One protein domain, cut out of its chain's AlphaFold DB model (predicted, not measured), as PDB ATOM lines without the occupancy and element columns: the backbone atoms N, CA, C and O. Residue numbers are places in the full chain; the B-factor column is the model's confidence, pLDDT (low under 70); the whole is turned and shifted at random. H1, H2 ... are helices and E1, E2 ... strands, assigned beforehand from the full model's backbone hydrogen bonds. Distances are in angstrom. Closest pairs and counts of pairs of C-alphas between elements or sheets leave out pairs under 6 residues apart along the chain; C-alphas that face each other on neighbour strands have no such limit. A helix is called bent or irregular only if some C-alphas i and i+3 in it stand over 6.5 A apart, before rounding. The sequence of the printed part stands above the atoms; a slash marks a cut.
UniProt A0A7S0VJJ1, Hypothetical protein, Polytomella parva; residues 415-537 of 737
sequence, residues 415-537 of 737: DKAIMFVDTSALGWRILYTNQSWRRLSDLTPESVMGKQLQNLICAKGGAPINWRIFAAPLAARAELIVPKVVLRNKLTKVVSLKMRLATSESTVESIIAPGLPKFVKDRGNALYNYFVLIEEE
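What this domain is: This is residues 415 to 537 of the 737 residues of the protein "Hypothetical protein" of Polytomella parva (UniProt A0A7S0VJJ1). What is the main shape? One strongly twisted sheet of six antiparallel strands makes the body, curled so that the way across it turns by 88 degrees, with H1 packed beside E1 and with H2, H3 and H4 only grazing the sheet. From the edge strand E2 the chain passes through H1 and H2 to the other edge strand, E3, and residues 507 to 512 stick out. What is it built of? The printed part has 123 residues with four named helices and six named strands, in the order E1 E2 H1 H2 E3 H3 E4 E5 H4 E6, and its class is mixed. The sheet's order is E2 E1 E6 E5 E4 E3, and the whole is compact, with a radius of gyration of the C-alphas of 13.5 A and spans of 35 by 30 by 26 A.

How they stand to each other: How do the strands pair? E1, residues 417 to 422, forms a hairpin with E2, residues 429 to 433 (N 420 to O 432, 2.9 A), and is antiparallel to E6, residues 529 to 536 (N 419 to O 532, 3.0 A). E6 is antiparallel to E5, residues 490 to 501 (N 498 to O 533, 2.9 A), which forms a hairpin with E4, residues 480 to 487 (N 482 to O 497, 2.9 A). E4 is antiparallel to E3, residues 457 to 459 (N 458 to O 486, 2.9 A). Where are the helices? H1, residues 435 to 441, is on the sheet at a height of 6.4 A, only just over none of its strands, with 2 C-alphas falling on E1; their closest C-alphas, of Trp 437 and Ala 417, are 4.4 A apart. H2, residues 445 to 448, only grazes the sheet, as do H3, residues 467 to 475, and H4, residues 518 to 521; the closest C-alphas are those of Pro 445 and Thr 433 in E2, 6.2 A, Pro 473 and Leu 480 in E4, 6.9 A, and Val 520 and Leu 431 in E2, 6.4 A. H1 and H3 are apart. How do the helix backbones run? In H1 every O i to N i+4 pair is within hydrogen-bond range, and H2 and H4 are too short for such a pair. H3 has 2 of 5, beside 3 of 6 O i to N i+3 pairs, and is irregular, with C-alphas 469 and 472 7.0 A apart.

Where its parts are: Where does the first strand begin and the last end? E1 begins at C-alpha 417 (264.638, 151.732, 141.450), and E6 ends at C-alpha 536 (261.861, 144.190, 137.867). How long are the longer elements? From first to last C-alpha E5 measures 27.4 A, E6 22.4 A, E4 18.7 A, E1 17.2 A and H3 13.3 A. Which strands bend? E4 bends by 72 degrees at residue 484 and E5 by 82 degrees at residue 493.

The domain as a whole: How far does it reach? The two C-alphas farthest apart, those of Gly 461 and Lys 518, are 37.9 A apart. Is anything missing, or any link long? The printed part has no cut, and the link from E5 to H4, 16 residues, is long. Where is confidence low? Residues 504 to 524 are under 70 in pLDDT, and the mean of the printed part is 81.4.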
ATOM      1  N   ASP A 415     270.748 150.937 144.604       77.12
ATOM      2  CA  ASP A 415     270.737 150.062 143.423       77.12
ATOM      3  C   ASP A 415     269.329 149.622 142.969       77.12
ATOM      4  O   ASP A 415     269.136 149.357 141.781       77.12
ATOM      5  N   LYS A 416     268.320 149.594 143.857       82.19
ATOM      6  CA  LYS A 416     266.915 149.380 143.449       82.19
ATOM      7  C   LYS A 416     266.297 150.686 142.921       82.19
ATOM      8  O   LYS A 416     266.647 151.785 143.357       82.19
ATOM      9  N   ALA A 417     265.351 150.577 141.989       88.00
ATOM     10  CA  ALA A 417     264.638 151.732 141.450       88.00
ATOM     11  C   ALA A 417     263.616 152.282 142.466       88.00
ATOM     12  O   ALA A 417     262.816 151.535 143.029       88.00
ATOM     13  N   ILE A 418     263.657 153.597 142.695       87.25
ATOM     14  CA  ILE A 418     262.805 154.332 143.642       87.25
ATOM     15  C   ILE A 418     262.019 155.413 142.908       87.25
ATOM     16  O   ILE A 418     262.569 156.136 142.072       87.25
ATOM     17  N   MET A 419     260.769 155.601 143.327       89.19
ATOM     18  CA  MET A 419     259.946 156.760 143.000       89.19
ATOM     19  C   MET A 419     259.203 157.268 144.250       89.19
ATOM     20  O   MET A 419     258.832 156.486 145.121       89.19
ATOM     21  N   PHE A 420     258.961 158.579 144.337       89.06
ATOM     22  CA  PHE A 420     257.952 159.153 145.237       89.06
ATOM     23  C   PHE A 420     256.788 159.690 144.401       89.06
ATOM     24  O   PHE A 420     257.021 160.342 143.378       89.06
ATOM     25  N   VAL A 421     255.549 159.448 144.836       90.69
ATOM     26  CA  VAL A 421     254.330 159.904 144.144       90.69
ATOM     27  C   VAL A 421     253.340 160.565 145.104       90.69
ATOM     28  O   VAL A 421     253.221 160.137 146.247       90.69
ATOM     29  N   ASP A 422     252.611 161.572 144.627       91.38
ATOM     30  CA  ASP A 422     251.425 162.134 145.281       91.38
ATOM     31  C   ASP A 422     250.175 161.457 144.695       91.38
ATOM     32  O   ASP A 422     249.919 161.531 143.485       91.38
ATOM     33  N   THR A 423     249.408 160.773 145.546       91.12
ATOM     34  CA  THR A 423     248.207 160.020 145.165       91.12
ATOM     35  C   THR A 423     246.899 160.783 145.401       91.12
ATOM     36  O   THR A 423     245.833 160.176 145.327       91.12
ATOM     37  N   SER A 424     246.947 162.091 145.686       89.12
ATOM     38  CA  SER A 424     245.754 162.934 145.906       89.12
ATOM     39  C   SER A 424     244.855 163.077 144.668       89.12
ATOM     40  O   SER A 424     243.682 163.420 144.795       89.12
ATOM     41  N   ALA A 425     245.380 162.776 143.476       87.94
ATOM     42  CA  ALA A 425     244.644 162.755 142.217       87.94
ATOM     43  C   ALA A 425     244.874 161.445 141.442       87.94
ATOM     44  O   ALA A 425     245.927 160.809 141.547       87.94
ATOM     45  N   LEU A 426     243.893 161.060 140.616       87.81
ATOM     46  CA  LEU A 426     243.979 159.871 139.761       87.81
ATOM     47  C   LEU A 426     245.196 159.924 138.819       87.81
ATOM     48  O   LEU A 426     245.588 160.980 138.316       87.81
ATOM     49  N   GLY A 427     245.795 158.753 138.596       84.69
ATOM     50  CA  GLY A 427     246.995 158.576 137.777       84.69
ATOM     51  C   GLY A 427     248.324 158.922 138.459       84.69
ATOM     52  O   GLY A 427     249.354 158.644 137.853       84.69
ATOM     53  N   TRP A 428     248.278 159.485 139.677       92.38
ATOM     54  CA  TRP A 428     249.364 159.820 140.623       92.38
ATOM     55  C   TRP A 428     250.520 160.670 140.070       92.38
ATOM     56  O   TRP A 428     251.221 160.285 139.135       92.38
ATOM     57  N   ARG A 429     250.769 161.829 140.689       93.12
ATOM     58  CA  ARG A 429     251.820 162.769 140.266       93.12
ATOM     59  C   ARG A 429     253.189 162.307 140.763       93.12
ATOM     60  O   ARG A 429     253.358 162.070 141.952       93.12
ATOM     61  N   ILE A 430     254.190 162.259 139.889       92.69
ATOM     62  CA  ILE A 430     255.554 161.859 140.258       92.69
ATOM     63  C   ILE A 430     256.320 163.042 140.874       92.69
ATOM     64  O   ILE A 430     256.441 164.101 140.256       92.69
ATOM     65  N   LEU A 431     256.846 162.855 142.091       88.94
ATOM     66  CA  LEU A 431     257.543 163.876 142.894       88.94
ATOM     67  C   LEU A 431     259.075 163.732 142.905       88.94
ATOM     68  O   LEU A 431     259.777 164.700 143.212       88.94
ATOM     69  N   TYR A 432     259.582 162.526 142.633       88.00
ATOM     70  CA  TYR A 432     261.008 162.193 142.529       88.00
ATOM     71  C   TYR A 432     261.186 160.795 141.924       88.00
ATOM     72  O   TYR A 432     260.342 159.921 142.127       88.00
ATOM     73  N   THR A 433     262.319 160.570 141.257       88.94
ATOM     74  CA  THR A 433     262.807 159.257 140.808       88.94
ATOM     75  C   THR A 433     264.322 159.197 140.952       88.94
ATOM     76  O   THR A 433     264.981 160.164 140.568       88.94
ATOM     77  N   ASN A 434     264.880 158.080 141.425       87.81
ATOM     78  CA  ASN A 434     266.335 157.943 141.555       87.81
ATOM     79  C   ASN A 434     267.036 157.526 140.248       87.81
ATOM     80  O   ASN A 434     266.413 157.068 139.286       87.81
ATOM     81  N   GLN A 435     268.366 157.619 140.234       86.62
ATOM     82  CA  GLN A 435     269.199 157.183 139.107       86.62
ATOM     83  C   GLN A 435     268.961 155.715 138.686       86.62
ATOM     84  O   GLN A 435     269.102 155.385 137.507       86.62
ATOM     85  N   SER A 436     268.552 154.823 139.594       87.44
ATOM     86  CA  SER A 436     268.221 153.431 139.251       87.44
ATOM     87  C   SER A 436     266.897 153.295 138.487       87.44
ATOM     88  O   SER A 436     266.826 152.494 137.556       87.44
ATOM     89  N   TRP A 437     265.889 154.138 138.752       90.00
ATOM     90  CA  TRP A 437     264.721 154.260 137.865       90.00
ATOM     91  C   TRP A 437     265.111 154.751 136.462       90.00
ATOM     92  O   TRP A 437     264.584 154.243 135.469       90.00
ATOM     93  N   ARG A 438     266.068 155.684 136.354       89.81
ATOM     94  CA  ARG A 438     266.589 156.139 135.051       89.81
ATOM     95  C   ARG A 438     267.257 154.999 134.275       89.81
ATOM     96  O   ARG A 438     267.027 154.892 133.079       89.81
ATOM     97  N   ARG A 439     268.024 154.115 134.929       87.94
ATOM     98  CA  ARG A 439     268.604 152.906 134.291       87.94
ATOM     99  C   ARG A 439     267.532 151.904 133.842       87.94
ATOM    100  O   ARG A 439     267.679 151.256 132.811       87.94
ATOM    101  N   LEU A 440     266.463 151.757 134.625       87.94
ATOM    102  CA  LEU A 440     265.368 150.834 134.325       87.94
ATOM    103  C   LEU A 440     264.543 151.321 133.121       87.94
ATOM    104  O   LEU A 440     264.297 150.560 132.185       87.94
ATOM    105  N   SER A 441     264.168 152.601 133.118       89.25
ATOM    106  CA  SER A 441     263.237 153.198 132.149       89.25
ATOM    107  C   SER A 441     263.882 153.905 130.951       89.25
ATOM    108  O   SER A 441     263.190 154.136 129.969       89.25
ATOM    109  N   ASP A 442     265.169 154.258 131.006       89.25
ATOM    110  CA  ASP A 442     265.876 155.216 130.123       89.25
ATOM    111  C   ASP A 442     265.298 156.648 130.114       89.25
ATOM    112  O   ASP A 442     265.809 157.525 129.416       89.25
ATOM    113  N   LEU A 443     264.273 156.930 130.924       90.25
ATOM    114  CA  LEU A 443     263.675 158.258 131.032       90.25
ATOM    115  C   LEU A 443     264.457 159.119 132.024       90.25
ATOM    116  O   LEU A 443     264.767 158.692 133.138       90.25
ATOM    117  N   THR A 444     264.755 160.360 131.643       88.19
ATOM    118  CA  THR A 444     265.423 161.308 132.543       88.19
ATOM    119  C   THR A 444     264.438 161.840 133.594       88.19
ATOM    120  O   THR A 444     263.243 161.947 133.289       88.19
ATOM    121  N   PRO A 445     264.885 162.209 134.809       85.31
ATOM    122  CA  PRO A 445     263.992 162.749 135.835       85.31
ATOM    123  C   PRO A 445     263.200 163.962 135.340       85.31
ATOM    124  O   PRO A 445     261.996 164.041 135.554       85.31
ATOM    125  N   GLU A 446     263.830 164.861 134.585       86.69
ATOM    126  CA  GLU A 446     263.214 166.075 134.031       86.69
ATOM    127  C   GLU A 446     262.067 165.740 133.061       86.69
ATOM    128  O   GLU A 446     261.057 166.440 133.009       86.69
ATOM    129  N   SER A 447     262.182 164.624 132.332       88.81
ATOM    130  CA  SER A 447     261.153 164.129 131.412       88.81
ATOM    131  C   SER A 447     259.957 163.457 132.111       88.81
ATOM    132  O   SER A 447     258.943 163.202 131.456       88.81
ATOM    133  N   VAL A 448     260.049 163.176 133.417       90.31
ATOM    134  CA  VAL A 448     259.107 162.353 134.207       90.31
ATOM    135  C   VAL A 448     258.476 163.127 135.373       90.31
ATOM    136  O   VAL A 448     257.301 162.933 135.687       90.31
ATOM    137  N   MET A 449     259.238 164.026 135.989       90.62
ATOM    138  CA  MET A 449     258.840 164.873 137.112       90.62
ATOM    139  C   MET A 449     257.531 165.627 136.849       90.62
ATOM    140  O   MET A 449     257.318 166.197 135.781       90.62
ATOM    141  N   GLY A 450     256.636 165.636 137.839       89.00
ATOM    142  CA  GLY A 450     255.356 166.346 137.785       89.00
ATOM    143  C   GLY A 450     254.290 165.726 136.872       89.00
ATOM    144  O   GLY A 450     253.128 166.130 136.976       89.00
ATOM    145  N   LYS A 451     254.640 164.743 136.028       92.56
ATOM    146  CA  LYS A 451     253.699 163.984 135.187       92.56
ATOM    147  C   LYS A 451     252.976 162.902 135.997       92.56
ATOM    148  O   LYS A 451     253.354 162.588 137.125       92.56
ATOM    149  N   GLN A 452     251.923 162.339 135.408       93.88
ATOM    150  CA  GLN A 452     251.168 161.227 135.983       93.88
ATOM    151  C   GLN A 452     251.811 159.876 135.636       93.88
ATOM    152  O   GLN A 452     252.123 159.622 134.469       93.88
ATOM    153  N   LEU A 453     251.929 158.980 136.618       93.50
ATOM    154  CA  LEU A 453     252.447 157.618 136.447       93.50
ATOM    155  C   LEU A 453     251.635 156.795 135.428       93.50
ATOM    156  O   LEU A 453     252.213 156.000 134.684       93.50
ATOM    157  N   GLN A 454     250.326 157.048 135.300       91.62
ATOM    158  CA  GLN A 454     249.463 156.394 134.297       91.62
ATOM    159  C   GLN A 454     249.911 156.571 132.837       91.62
ATOM    160  O   GLN A 454     249.559 155.753 131.982       91.62
ATOM    161  N   ASN A 455     250.711 157.604 132.560       90.50
ATOM    162  CA  ASN A 455     251.253 157.895 131.233       90.50
ATOM    163  C   ASN A 455     252.599 157.195 130.976       90.50
ATOM    164  O   ASN A 455     253.106 157.258 129.860       90.50
ATOM    165  N   LEU A 456     253.170 156.517 131.981       90.06
ATOM    166  CA  LEU A 456     254.441 155.787 131.891       90.06
ATOM    167  C   LEU A 456     254.269 154.268 131.990       90.06
ATOM    168  O   LEU A 456     255.063 153.538 131.400       90.06
ATOM    169  N   ILE A 457     253.231 153.786 132.683       91.25
ATOM    170  CA  ILE A 457     252.954 152.349 132.839       91.25
ATOM    171  C   ILE A 457     251.636 151.915 132.184       91.25
ATOM    172  O   ILE A 457     250.696 152.704 132.043       91.25
ATOM    173  N   CYS A 458     251.571 150.646 131.799       89.19
ATOM    174  CA  CYS A 458     250.398 149.949 131.272       89.19
ATOM    175  C   CYS A 458     250.337 148.509 131.819       89.19
ATOM    176  O   CYS A 458     251.256 148.052 132.499       89.19
ATOM    177  N   ALA A 459     249.251 147.786 131.552       86.31
ATOM    178  CA  ALA A 459     249.190 146.345 131.785       86.31
ATOM    179  C   ALA A 459     249.990 145.579 130.709       86.31
ATOM    180  O   ALA A 459     250.272 146.111 129.629       86.31
ATOM    181  N   LYS A 460     250.326 144.307 130.970       79.88
ATOM    182  CA  LYS A 460     250.920 143.411 129.962       79.88
ATOM    183  C   LYS A 460     250.029 143.374 128.708       79.88
ATOM    184  O   LYS A 460     248.821 143.195 128.815       79.88
ATOM    185  N   GLY A 461     250.624 143.590 127.533       76.31
ATOM    186  CA  GLY A 461     249.891 143.781 126.271       76.31
ATOM    187  C   GLY A 461     249.512 145.237 125.944       76.31
ATOM    188  O   GLY A 461     248.890 145.481 124.918       76.31
ATOM    189  N   GLY A 462     249.894 146.217 126.771       78.88
ATOM    190  CA  GLY A 462     249.758 147.651 126.471       78.88
ATOM    191  C   GLY A 462     248.455 148.311 126.941       78.88
ATOM    192  O   GLY A 462     248.349 149.538 126.889       78.88
ATOM    193  N   ALA A 463     247.488 147.536 127.440       83.75
ATOM    194  CA  ALA A 463     246.191 148.041 127.892       83.75
ATOM    195  C   ALA A 463     246.310 149.038 129.073       83.75
ATOM    196  O   ALA A 463     247.213 148.912 129.910       83.75
ATOM    197  N   PRO A 464     245.412 150.036 129.185       85.38
ATOM    198  CA  PRO A 464     245.412 150.972 130.307       85.38
ATOM    199  C   PRO A 464     245.028 150.277 131.623       85.38
ATOM    200  O   PRO A 464     244.107 149.467 131.673       85.38
ATOM    201  N   ILE A 465     245.712 150.635 132.711       87.12
ATOM    202  CA  ILE A 465     245.383 150.162 134.064       87.12
ATOM    203  C   ILE A 465     244.142 150.913 134.573       87.12
ATOM    204  O   ILE A 465     244.056 152.133 134.425       87.12
ATOM    205  N   ASN A 466     243.199 150.220 135.215       86.06
ATOM    206  CA  ASN A 466     242.069 150.866 135.886       86.06
ATOM    207  C   ASN A 466     242.488 151.417 137.261       86.06
ATOM    208  O   ASN A 466     242.372 150.741 138.279       86.06
ATOM    209  N   TRP A 467     242.930 152.673 137.300       85.94
ATOM    210  CA  TRP A 467     243.419 153.341 138.514       85.94
ATOM    211  C   TRP A 467     242.397 153.466 139.654       85.94
ATOM    212  O   TRP A 467     242.797 153.686 140.796       85.94
ATOM    213  N   ARG A 468     241.091 153.307 139.387       86.06
ATOM    214  CA  ARG A 468     240.054 153.402 140.430       86.06
ATOM    215  C   ARG A 468     240.105 152.251 141.437       86.06
ATOM    216  O   ARG A 468     239.693 152.455 142.574       86.06
ATOM    217  N   ILE A 469     240.658 151.088 141.075       86.56
ATOM    218  CA  ILE A 469     240.758 149.931 141.989       86.56
ATOM    219  C   ILE A 469     241.633 150.224 143.220       86.56
ATOM    220  O   ILE A 469     241.461 149.608 144.266       86.56
ATOM    221  N   PHE A 470     242.535 151.204 143.122       88.44
ATOM    222  CA  PHE A 470     243.415 151.613 144.216       88.44
ATOM    223  C   PHE A 470     242.785 152.648 145.161       88.44
ATOM    224  O   PHE A 470     243.373 152.951 146.195       88.44
ATOM    225  N   ALA A 471     241.601 153.193 144.853       86.19
ATOM    226  CA  ALA A 471     240.993 154.252 145.663       86.19
ATOM    227  C   ALA A 471     240.717 153.805 147.112       86.19
ATOM    228  O   ALA A 471     241.022 154.542 148.047       86.19
ATOM    229  N   ALA A 472     240.213 152.580 147.305       85.44
ATOM    230  CA  ALA A 472     239.941 152.019 148.629       85.44
ATOM    231  C   ALA A 472     241.212 151.811 149.488       85.44
ATOM    232  O   ALA A 472     241.258 152.372 150.585       85.44
ATOM    233  N   PRO A 473     242.270 151.095 149.039       86.56
ATOM    234  CA  PRO A 473     243.489 150.944 149.841       86.56
ATOM    235  C   PRO A 473     244.226 152.272 150.080       86.56
ATOM    236  O   PRO A 473     244.774 152.463 151.164       86.56
ATOM    237  N   LEU A 474     244.188 153.221 149.133       88.94
ATOM    238  CA  LEU A 474     244.765 154.558 149.335       88.94
ATOM    239  C   LEU A 474     244.006 155.365 150.398       88.94
ATOM    240  O   LEU A 474     244.643 156.003 151.236       88.94
ATOM    241  N   ALA A 475     242.668 155.313 150.403       85.94
ATOM    242  CA  ALA A 475     241.838 155.943 151.433       85.94
ATOM    243  C   ALA A 475     242.057 155.305 152.817       85.94
ATOM    244  O   ALA A 475     242.163 156.017 153.815       85.94
ATOM    245  N   ALA A 476     242.225 153.979 152.866       86.44
ATOM    246  CA  ALA A 476     242.606 153.233 154.067       86.44
ATOM    247  C   ALA A 476     244.078 153.439 154.493       86.44
ATOM    248  O   ALA A 476     244.482 152.939 155.541       86.44
ATOM    249  N   ARG A 477     244.882 154.169 153.700       86.06
ATOM    250  CA  ARG A 477     246.325 154.415 153.909       86.06
ATOM    251  C   ARG A 477     247.173 153.137 154.021       86.06
ATOM    252  O   ARG A 477     248.196 153.124 154.706       86.06
ATOM    253  N   ALA A 478     246.739 152.070 153.355       81.94
ATOM    254  CA  ALA A 478     247.382 150.763 153.394       81.94
ATOM    255  C   ALA A 478     248.664 150.710 152.543       81.94
ATOM    256  O   ALA A 478     248.842 151.482 151.599       81.94
ATOM    257  N   GLU A 479     249.542 149.748 152.837       85.88
ATOM    258  CA  GLU A 479     250.570 149.341 151.873       85.88
ATOM    259  C   GLU A 479     249.897 148.629 150.684       85.88
ATOM    260  O   GLU A 479     248.931 147.881 150.848       85.88
ATOM    261  N   LEU A 480     250.375 148.906 149.472       86.50
ATOM    262  CA  LEU A 480     249.758 148.494 148.211       86.50
ATOM    263  C   LEU A 480     250.820 147.880 147.298       86.50
ATOM    264  O   LEU A 480     251.938 148.382 147.208       86.50
ATOM    265  N   ILE A 481     250.466 146.826 146.568       86.38
ATOM    266  CA  ILE A 481     251.294 146.293 145.484       86.38
ATOM    267  C   ILE A 481     250.518 146.439 144.179       86.38
ATOM    268  O   ILE A 481     249.369 146.008 144.088       86.38
ATOM    269  N   VAL A 482     251.154 147.016 143.160       87.69
ATOM    270  CA  VAL A 482     250.665 146.991 141.776       87.69
ATOM    271  C   VAL A 482     251.561 146.030 140.981       87.69
ATOM    272  O   VAL A 482     252.669 146.411 140.588       87.69
ATOM    273  N   PRO A 483     251.156 144.758 140.811       83.94
ATOM    274  CA  PRO A 483     251.998 143.723 140.219       83.94
ATOM    275  C   PRO A 483     251.922 143.711 138.683       83.94
ATOM    276  O   PRO A 483     250.933 144.143 138.094       83.94
ATOM    277  N   LYS A 484     252.955 143.141 138.047       84.19
ATOM    278  CA  LYS A 484     253.002 142.778 136.615       84.19
ATOM    279  C   LYS A 484     252.631 143.904 135.631       84.19
ATOM    280  O   LYS A 484     252.006 143.657 134.595       84.19
ATOM    281  N   VAL A 485     253.026 145.142 135.937       89.94
ATOM    282  CA  VAL A 485     252.867 146.287 135.024       89.94
ATOM    283  C   VAL A 485     254.052 146.381 134.068       89.94
ATOM    284  O   VAL A 485     255.125 145.843 134.328       89.94
ATOM    285  N   VAL A 486     253.861 147.068 132.950       89.75
ATOM    286  CA  VAL A 486     254.847 147.207 131.877       89.75
ATOM    287  C   VAL A 486     255.165 148.681 131.652       89.75
ATOM    288  O   VAL A 486     254.275 149.533 131.706       89.75
ATOM    289  N   LEU A 487     256.437 148.995 131.393       89.56
ATOM    290  CA  LEU A 487     256.854 150.344 131.006       89.56
ATOM    291  C   LEU A 487     256.439 150.626 129.557       89.56
ATOM    292  O   LEU A 487     256.869 149.934 128.637       89.56
ATOM    293  N   ARG A 488     255.639 151.672 129.319       89.00
ATOM    294  CA  ARG A 488     255.087 151.992 127.986       89.00
ATOM    295  C   ARG A 488     256.157 152.236 126.917       89.00
ATOM    296  O   ARG A 488     255.907 151.971 125.748       89.00
ATOM    297  N   ASN A 489     257.333 152.724 127.312       87.38
ATOM    298  CA  ASN A 489     258.474 152.955 126.423       87.38
ATOM    299  C   ASN A 489     259.460 151.770 126.348       87.38
ATOM    300  O   ASN A 489     260.386 151.806 125.544       87.38
ATOM    301  N   LYS A 490     259.268 150.722 127.162       84.56
ATOM    302  CA  LYS A 490     260.029 149.463 127.142       84.56
ATOM    303  C   LYS A 490     259.077 148.293 127.389       84.56
ATOM    304  O   LYS A 490     259.060 147.720 128.476       84.56
ATOM    305  N   LEU A 491     258.287 147.923 126.377       81.25
ATOM    306  CA  LEU A 491     257.208 146.931 126.523       81.25
ATOM    307  C   LEU A 491     257.674 145.514 126.936       81.25
ATOM    308  O   LEU A 491     256.855 144.685 127.321       81.25
ATOM    309  N   THR A 492     258.981 145.243 126.889       79.88
ATOM    310  CA  THR A 492     259.618 144.015 127.390       79.88
ATOM    311  C   THR A 492     259.908 144.030 128.897       79.88
ATOM    312  O   THR A 492     260.101 142.966 129.482       79.88
ATOM    313  N   LYS A 493     259.940 145.203 129.547       83.75
ATOM    314  CA  LYS A 493     260.240 145.352 130.978       83.75
ATOM    315  C   LYS A 493     258.961 145.265 131.810       83.75
ATOM    316  O   LYS A 493     258.196 146.228 131.895       83.75
ATOM    317  N   VAL A 494     258.766 144.102 132.432       87.94
ATOM    318  CA  VAL A 494     257.731 143.859 133.447       87.94
ATOM    319  C   VAL A 494     258.281 144.257 134.817       87.94
ATOM    320  O   VAL A 494     259.408 143.912 135.164       87.94
ATOM    321  N   VAL A 495     257.499 144.990 135.602       90.62
ATOM    322  CA  VAL A 495     257.873 145.452 136.944       90.62
ATOM    323  C   VAL A 495     256.707 145.291 137.919       90.62
ATOM    324  O   VAL A 495     255.539 145.234 137.524       90.62
ATOM    325  N   SER A 496     257.015 145.263 139.212       90.19
ATOM    326  CA  SER A 496     256.044 145.452 140.289       90.19
ATOM    327  C   SER A 496     256.347 146.737 141.057       90.19
ATOM    328  O   SER A 496     257.506 147.117 141.240       90.19
ATOM    329  N   LEU A 497     255.290 147.427 141.481       91.38
ATOM    330  CA  LEU A 497     255.360 148.652 142.274       91.38
ATOM    331  C   LEU A 497     254.921 148.301 143.700       91.38
ATOM    332  O   LEU A 497     253.730 148.105 143.943       91.38
ATOM    333  N   LYS A 498     255.867 148.203 144.637       89.75
ATOM    334  CA  LYS A 498     255.583 148.045 146.071       89.75
ATOM    335  C   LYS A 498     255.485 149.431 146.699       89.75
ATOM    336  O   LYS A 498     256.446 150.197 146.660       89.75
ATOM    337  N   MET A 499     254.328 149.763 147.256       88.44
ATOM    338  CA  MET A 499     253.993 151.100 147.733       88.44
ATOM    339  C   MET A 499     253.695 151.107 149.227       88.44
ATOM    340  O   MET A 499     252.910 150.297 149.714       88.44
ATOM    341  N   ARG A 500     254.240 152.096 149.934       85.31
ATOM    342  CA  ARG A 500     253.875 152.406 151.322       85.31
ATOM    343  C   ARG A 500     253.718 153.906 151.508       85.31
ATOM    344  O   ARG A 500     254.389 154.684 150.824       85.31
ATOM    345  N   LEU A 501     252.857 154.320 152.433       83.56
ATOM    346  CA  LEU A 501     252.722 155.730 152.785       83.56
ATOM    347  C   LEU A 501     254.089 156.249 153.256       83.56
ATOM    348  O   LEU A 501     254.725 155.640 154.113       83.56
ATOM    349  N   ALA A 502     254.576 157.360 152.707       76.12
ATOM    350  CA  ALA A 502     255.963 157.784 152.925       76.12
ATOM    351  C   ALA A 502     256.228 158.403 154.317       76.12
ATOM    352  O   ALA A 502     257.343 158.835 154.625       76.12
ATOM    353  N   THR A 503     255.201 158.437 155.167       71.50
ATOM    354  CA  THR A 503     255.270 158.721 156.603       71.50
ATOM    355  C   THR A 503     255.243 157.456 157.473       71.50
ATOM    356  O   THR A 503     255.337 157.587 158.689       71.50
ATOM    357  N   SER A 504     255.144 156.244 156.901       67.00
ATOM    358  CA  SER A 504     255.192 154.998 157.679       67.00
ATOM    359  C   SER A 504     256.610 154.671 158.165       67.00
ATOM    360  O   SER A 504     257.605 154.887 157.462       67.00
ATOM    361  N   GLU A 505     256.694 154.089 159.360       55.69
ATOM    362  CA  GLU A 505     257.936 153.589 159.970       55.69
ATOM    363  C   GLU A 505     258.105 152.064 159.773       55.69
ATOM    364  O   GLU A 505     258.785 151.401 160.555       55.69
ATOM    365  N   SER A 506     257.461 151.480 158.750       48.91
ATOM    366  CA  SER A 506     257.449 150.028 158.514       48.91
ATOM    367  C   SER A 506     258.836 149.457 158.171       48.91
ATOM    368  O   SER A 506     259.659 150.080 157.501       48.91
ATOM    369  N   THR A 507     259.099 148.247 158.669       43.31
ATOM    370  CA  THR A 507     260.441 147.659 158.869       43.31
ATOM    371  C   THR A 507     261.008 146.850 157.695       43.31
ATOM    372  O   THR A 507     262.055 146.220 157.842       43.31
ATOM    373  N   VAL A 508     260.352 146.844 156.532       40.66
ATOM    374  CA  VAL A 508     260.768 146.030 155.374       40.66
ATOM    375  C   VAL A 508     262.001 146.641 154.695       40.66
ATOM    376  O   VAL A 508     261.928 147.752 154.177       40.66
ATOM    377  N   GLU A 509     263.120 145.903 154.693       45.97
ATOM    378  CA  GLU A 509     264.409 146.273 154.071       45.97
ATOM    379  C   GLU A 509     264.849 147.729 154.347       45.97
ATOM    380  O   GLU A 509     264.929 148.577 153.457       45.97
ATOM    381  N   SER A 510     265.155 148.014 155.615       45.00
ATOM    382  CA  SER A 510     265.409 149.343 156.197       45.00
ATOM    383  C   SER A 510     266.711 150.050 155.757       45.00
ATOM    384  O   SER A 510     267.514 150.486 156.580       45.00
ATOM    385  N   ILE A 511     266.913 150.223 154.447       48.88
ATOM    386  CA  ILE A 511     268.055 150.959 153.869       48.88
ATOM    387  C   ILE A 511     267.732 152.458 153.680       48.88
ATOM    388  O   ILE A 511     268.632 153.292 153.596       48.88
ATOM    389  N   ILE A 512     266.447 152.829 153.679       52.09
ATOM    390  CA  ILE A 512     265.980 154.223 153.645       52.09
ATOM    391  C   ILE A 512     265.435 154.581 155.028       52.09
ATOM    392  O   ILE A 512     264.538 153.908 155.535       52.09
ATOM    393  N   ALA A 513     265.971 155.643 155.630       47.34
ATOM    394  CA  ALA A 513     265.538 156.117 156.942       47.34
ATOM    395  C   ALA A 513     264.042 156.513 156.950       47.34
ATOM    396  O   ALA A 513     263.534 157.002 155.935       47.34
ATOM    397  N   PRO A 514     263.324 156.336 158.076       47.19
ATOM    398  CA  PRO A 514     261.936 156.772 158.191       47.19
ATOM    399  C   PRO A 514     261.821 158.297 158.051       47.19
ATOM    400  O   PRO A 514     262.538 159.057 158.703       47.19
ATOM    401  N   GLY A 515     260.877 158.731 157.211       50.19
ATOM    402  CA  GLY A 515     260.551 160.135 156.972       50.19
ATOM    403  C   GLY A 515     260.961 160.654 155.589       50.19
ATOM    404  O   GLY A 515     262.129 160.640 155.211       50.19
ATOM    405  N   LEU A 516     259.982 161.198 154.858       57.66
ATOM    406  CA  LEU A 516     260.203 161.910 153.595       57.66
ATOM    407  C   LEU A 516     261.290 163.002 153.682       57.66
ATOM    408  O   LEU A 516     261.250 163.811 154.622       57.66
ATOM    409  N   PRO A 517     262.140 163.145 152.642       62.22
ATOM    410  CA  PRO A 517     262.920 164.357 152.415       62.22
ATOM    411  C   PRO A 517     262.035 165.608 152.381       62.22
ATOM    412  O   PRO A 517     260.905 165.562 151.882       62.22
ATOM    413  N   LYS A 518     262.556 166.745 152.863       63.72
ATOM    414  CA  LYS A 518     261.785 167.997 152.950       63.72
ATOM    415  C   LYS A 518     261.231 168.420 151.585       63.72
ATOM    416  O   LYS A 518     260.031 168.630 151.476       63.72
ATOM    417  N   PHE A 519     262.044 168.385 150.527       63.75
ATOM    418  CA  PHE A 519     261.591 168.683 149.162       63.75
ATOM    419  C   PHE A 519     260.432 167.810 148.649       63.75
ATOM    420  O   PHE A 519     259.732 168.240 147.742       63.75
ATOM    421  N   VAL A 520     260.205 166.603 149.183       63.72
ATOM    422  CA  VAL A 520     259.046 165.777 148.794       63.72
ATOM    423  C   VAL A 520     257.799 166.189 149.583       63.72
ATOM    424  O   VAL A 520     256.710 166.224 149.019       63.72
ATOM    425  N   LYS A 521     257.954 166.574 150.860       64.25
ATOM    426  CA  LYS A 521     256.873 167.169 151.674       64.25
ATOM    427  C   LYS A 521     256.433 168.537 151.141       64.25
ATOM    428  O   LYS A 521     255.253 168.850 151.189       64.25
ATOM    429  N   ASP A 522     257.373 169.318 150.612       65.56
ATOM    430  CA  ASP A 522     257.129 170.668 150.093       65.56
ATOM    431  C   ASP A 522     256.566 170.667 148.645       65.56
ATOM    432  O   ASP A 522     256.161 171.715 148.148       65.56
ATOM    433  N   ARG A 523     256.541 169.513 147.948       67.94
ATOM    434  CA  ARG A 523     256.099 169.372 146.534       67.94
ATOM    435  C   ARG A 523     254.770 168.634 146.324       67.94
ATOM    436  O   ARG A 523     254.280 168.601 145.196       67.94
ATOM    437  N   GLY A 524     254.219 168.014 147.360       64.06
ATOM    438  CA  GLY A 524     253.002 167.201 147.294       64.06
ATOM    439  C   GLY A 524     252.421 166.999 148.687       64.06
ATOM    440  O   GLY A 524     253.134 167.143 149.682       64.06
ATOM    441  N   ASN A 525     251.130 166.694 148.787       75.00
ATOM    442  CA  ASN A 525     250.458 166.652 150.082       75.00
ATOM    443  C   ASN A 525     250.959 165.462 150.921       75.00
ATOM    444  O   ASN A 525     250.728 164.302 150.586       75.00
ATOM    445  N   ALA A 526     251.594 165.750 152.061       70.50
ATOM    446  CA  ALA A 526     252.216 164.754 152.935       70.50
ATOM    447  C   ALA A 526     251.276 163.635 153.442       70.50
ATOM    448  O   ALA A 526     251.772 162.597 153.873       70.50
ATOM    449  N   LEU A 527     249.948 163.812 153.372       78.12
ATOM    450  CA  LEU A 527     248.952 162.775 153.685       78.12
ATOM    451  C   LEU A 527     248.706 161.769 152.543       78.12
ATOM    452  O   LEU A 527     248.145 160.704 152.796       78.12
ATOM    453  N   TYR A 528     249.115 162.098 151.315       85.94
ATOM    454  CA  TYR A 528     248.923 161.305 150.093       85.94
ATOM    455  C   TYR A 528     250.245 160.979 149.375       85.94
ATOM    456  O   TYR A 528     250.240 160.427 148.277       85.94
ATOM    457  N   ASN A 529     251.389 161.304 149.980       87.44
ATOM    458  CA  ASN A 529     252.700 160.994 149.420       87.44
ATOM    459  C   ASN A 529     253.086 159.536 149.726       87.44
ATOM    460  O   ASN A 529     253.274 159.168 150.888       87.44
ATOM    461  N   TYR A 530     253.266 158.719 148.688       87.75
ATOM    462  CA  TYR A 530     253.713 157.328 148.784       87.75
ATOM    463  C   TYR A 530     255.163 157.168 148.320       87.75
ATOM    464  O   TYR A 530     255.603 157.767 147.334       87.75
ATOM    465  N   PHE A 531     255.898 156.320 149.036       86.38
ATOM    466  CA  PHE A 531     257.164 155.753 148.590       86.38
ATOM    467  C   PHE A 531     256.863 154.533 147.726       86.38
ATOM    468  O   PHE A 531     256.046 153.695 148.113       86.38
ATOM    469  N   VAL A 532     257.538 154.426 146.584       89.12
ATOM    470  CA  VAL A 532     257.375 153.328 145.635       89.12
ATOM    471  C   VAL A 532     258.732 152.684 145.372       89.12
ATOM    472  O   VAL A 532     259.622 153.300 144.781       89.12
ATOM    473  N   LEU A 533     258.873 151.431 145.798       87.62
ATOM    474  CA  LEU A 533     259.966 150.557 145.396       87.62
ATOM    475  C   LEU A 533     259.564 149.832 144.112       87.62
ATOM    476  O   LEU A 533     258.466 149.281 144.023       87.62
ATOM    477  N   ILE A 534     260.453 149.844 143.123       90.38
ATOM    478  CA  ILE A 534     260.185 149.306 141.791       90.38
ATOM    479  C   ILE A 534     261.124 148.127 141.563       90.38
ATOM    480  O   ILE A 534     262.339 148.292 141.445       90.38
ATOM    481  N   GLU A 535     260.548 146.931 141.531       87.31
ATOM    482  CA  GLU A 535     261.271 145.676 141.340       87.31
ATOM    483  C   GLU A 535     260.973 145.136 139.941       87.31
ATOM    484  O   GLU A 535     259.809 144.993 139.565       87.31
ATOM    485  N   GLU A 536     262.017 144.857 139.159       85.75
ATOM    486  CA  GLU A 536     261.861 144.190 137.867       85.75
ATOM    487  C   GLU A 536     261.421 142.742 138.096       85.75
ATOM    488  O   GLU A 536     262.061 142.003 138.847       85.75
ATOM    489  N   GLU A 537     260.315 142.342 137.467       75.88
ATOM    490  CA  GLU A 537     259.841 140.967 137.547       75.88
ATOM    491  C   GLU A 537     260.665 140.128 136.570       75.88
ATOM    492  O   GLU A 537     260.433 140.144 135.359       75.88
TER     493      GLU A 537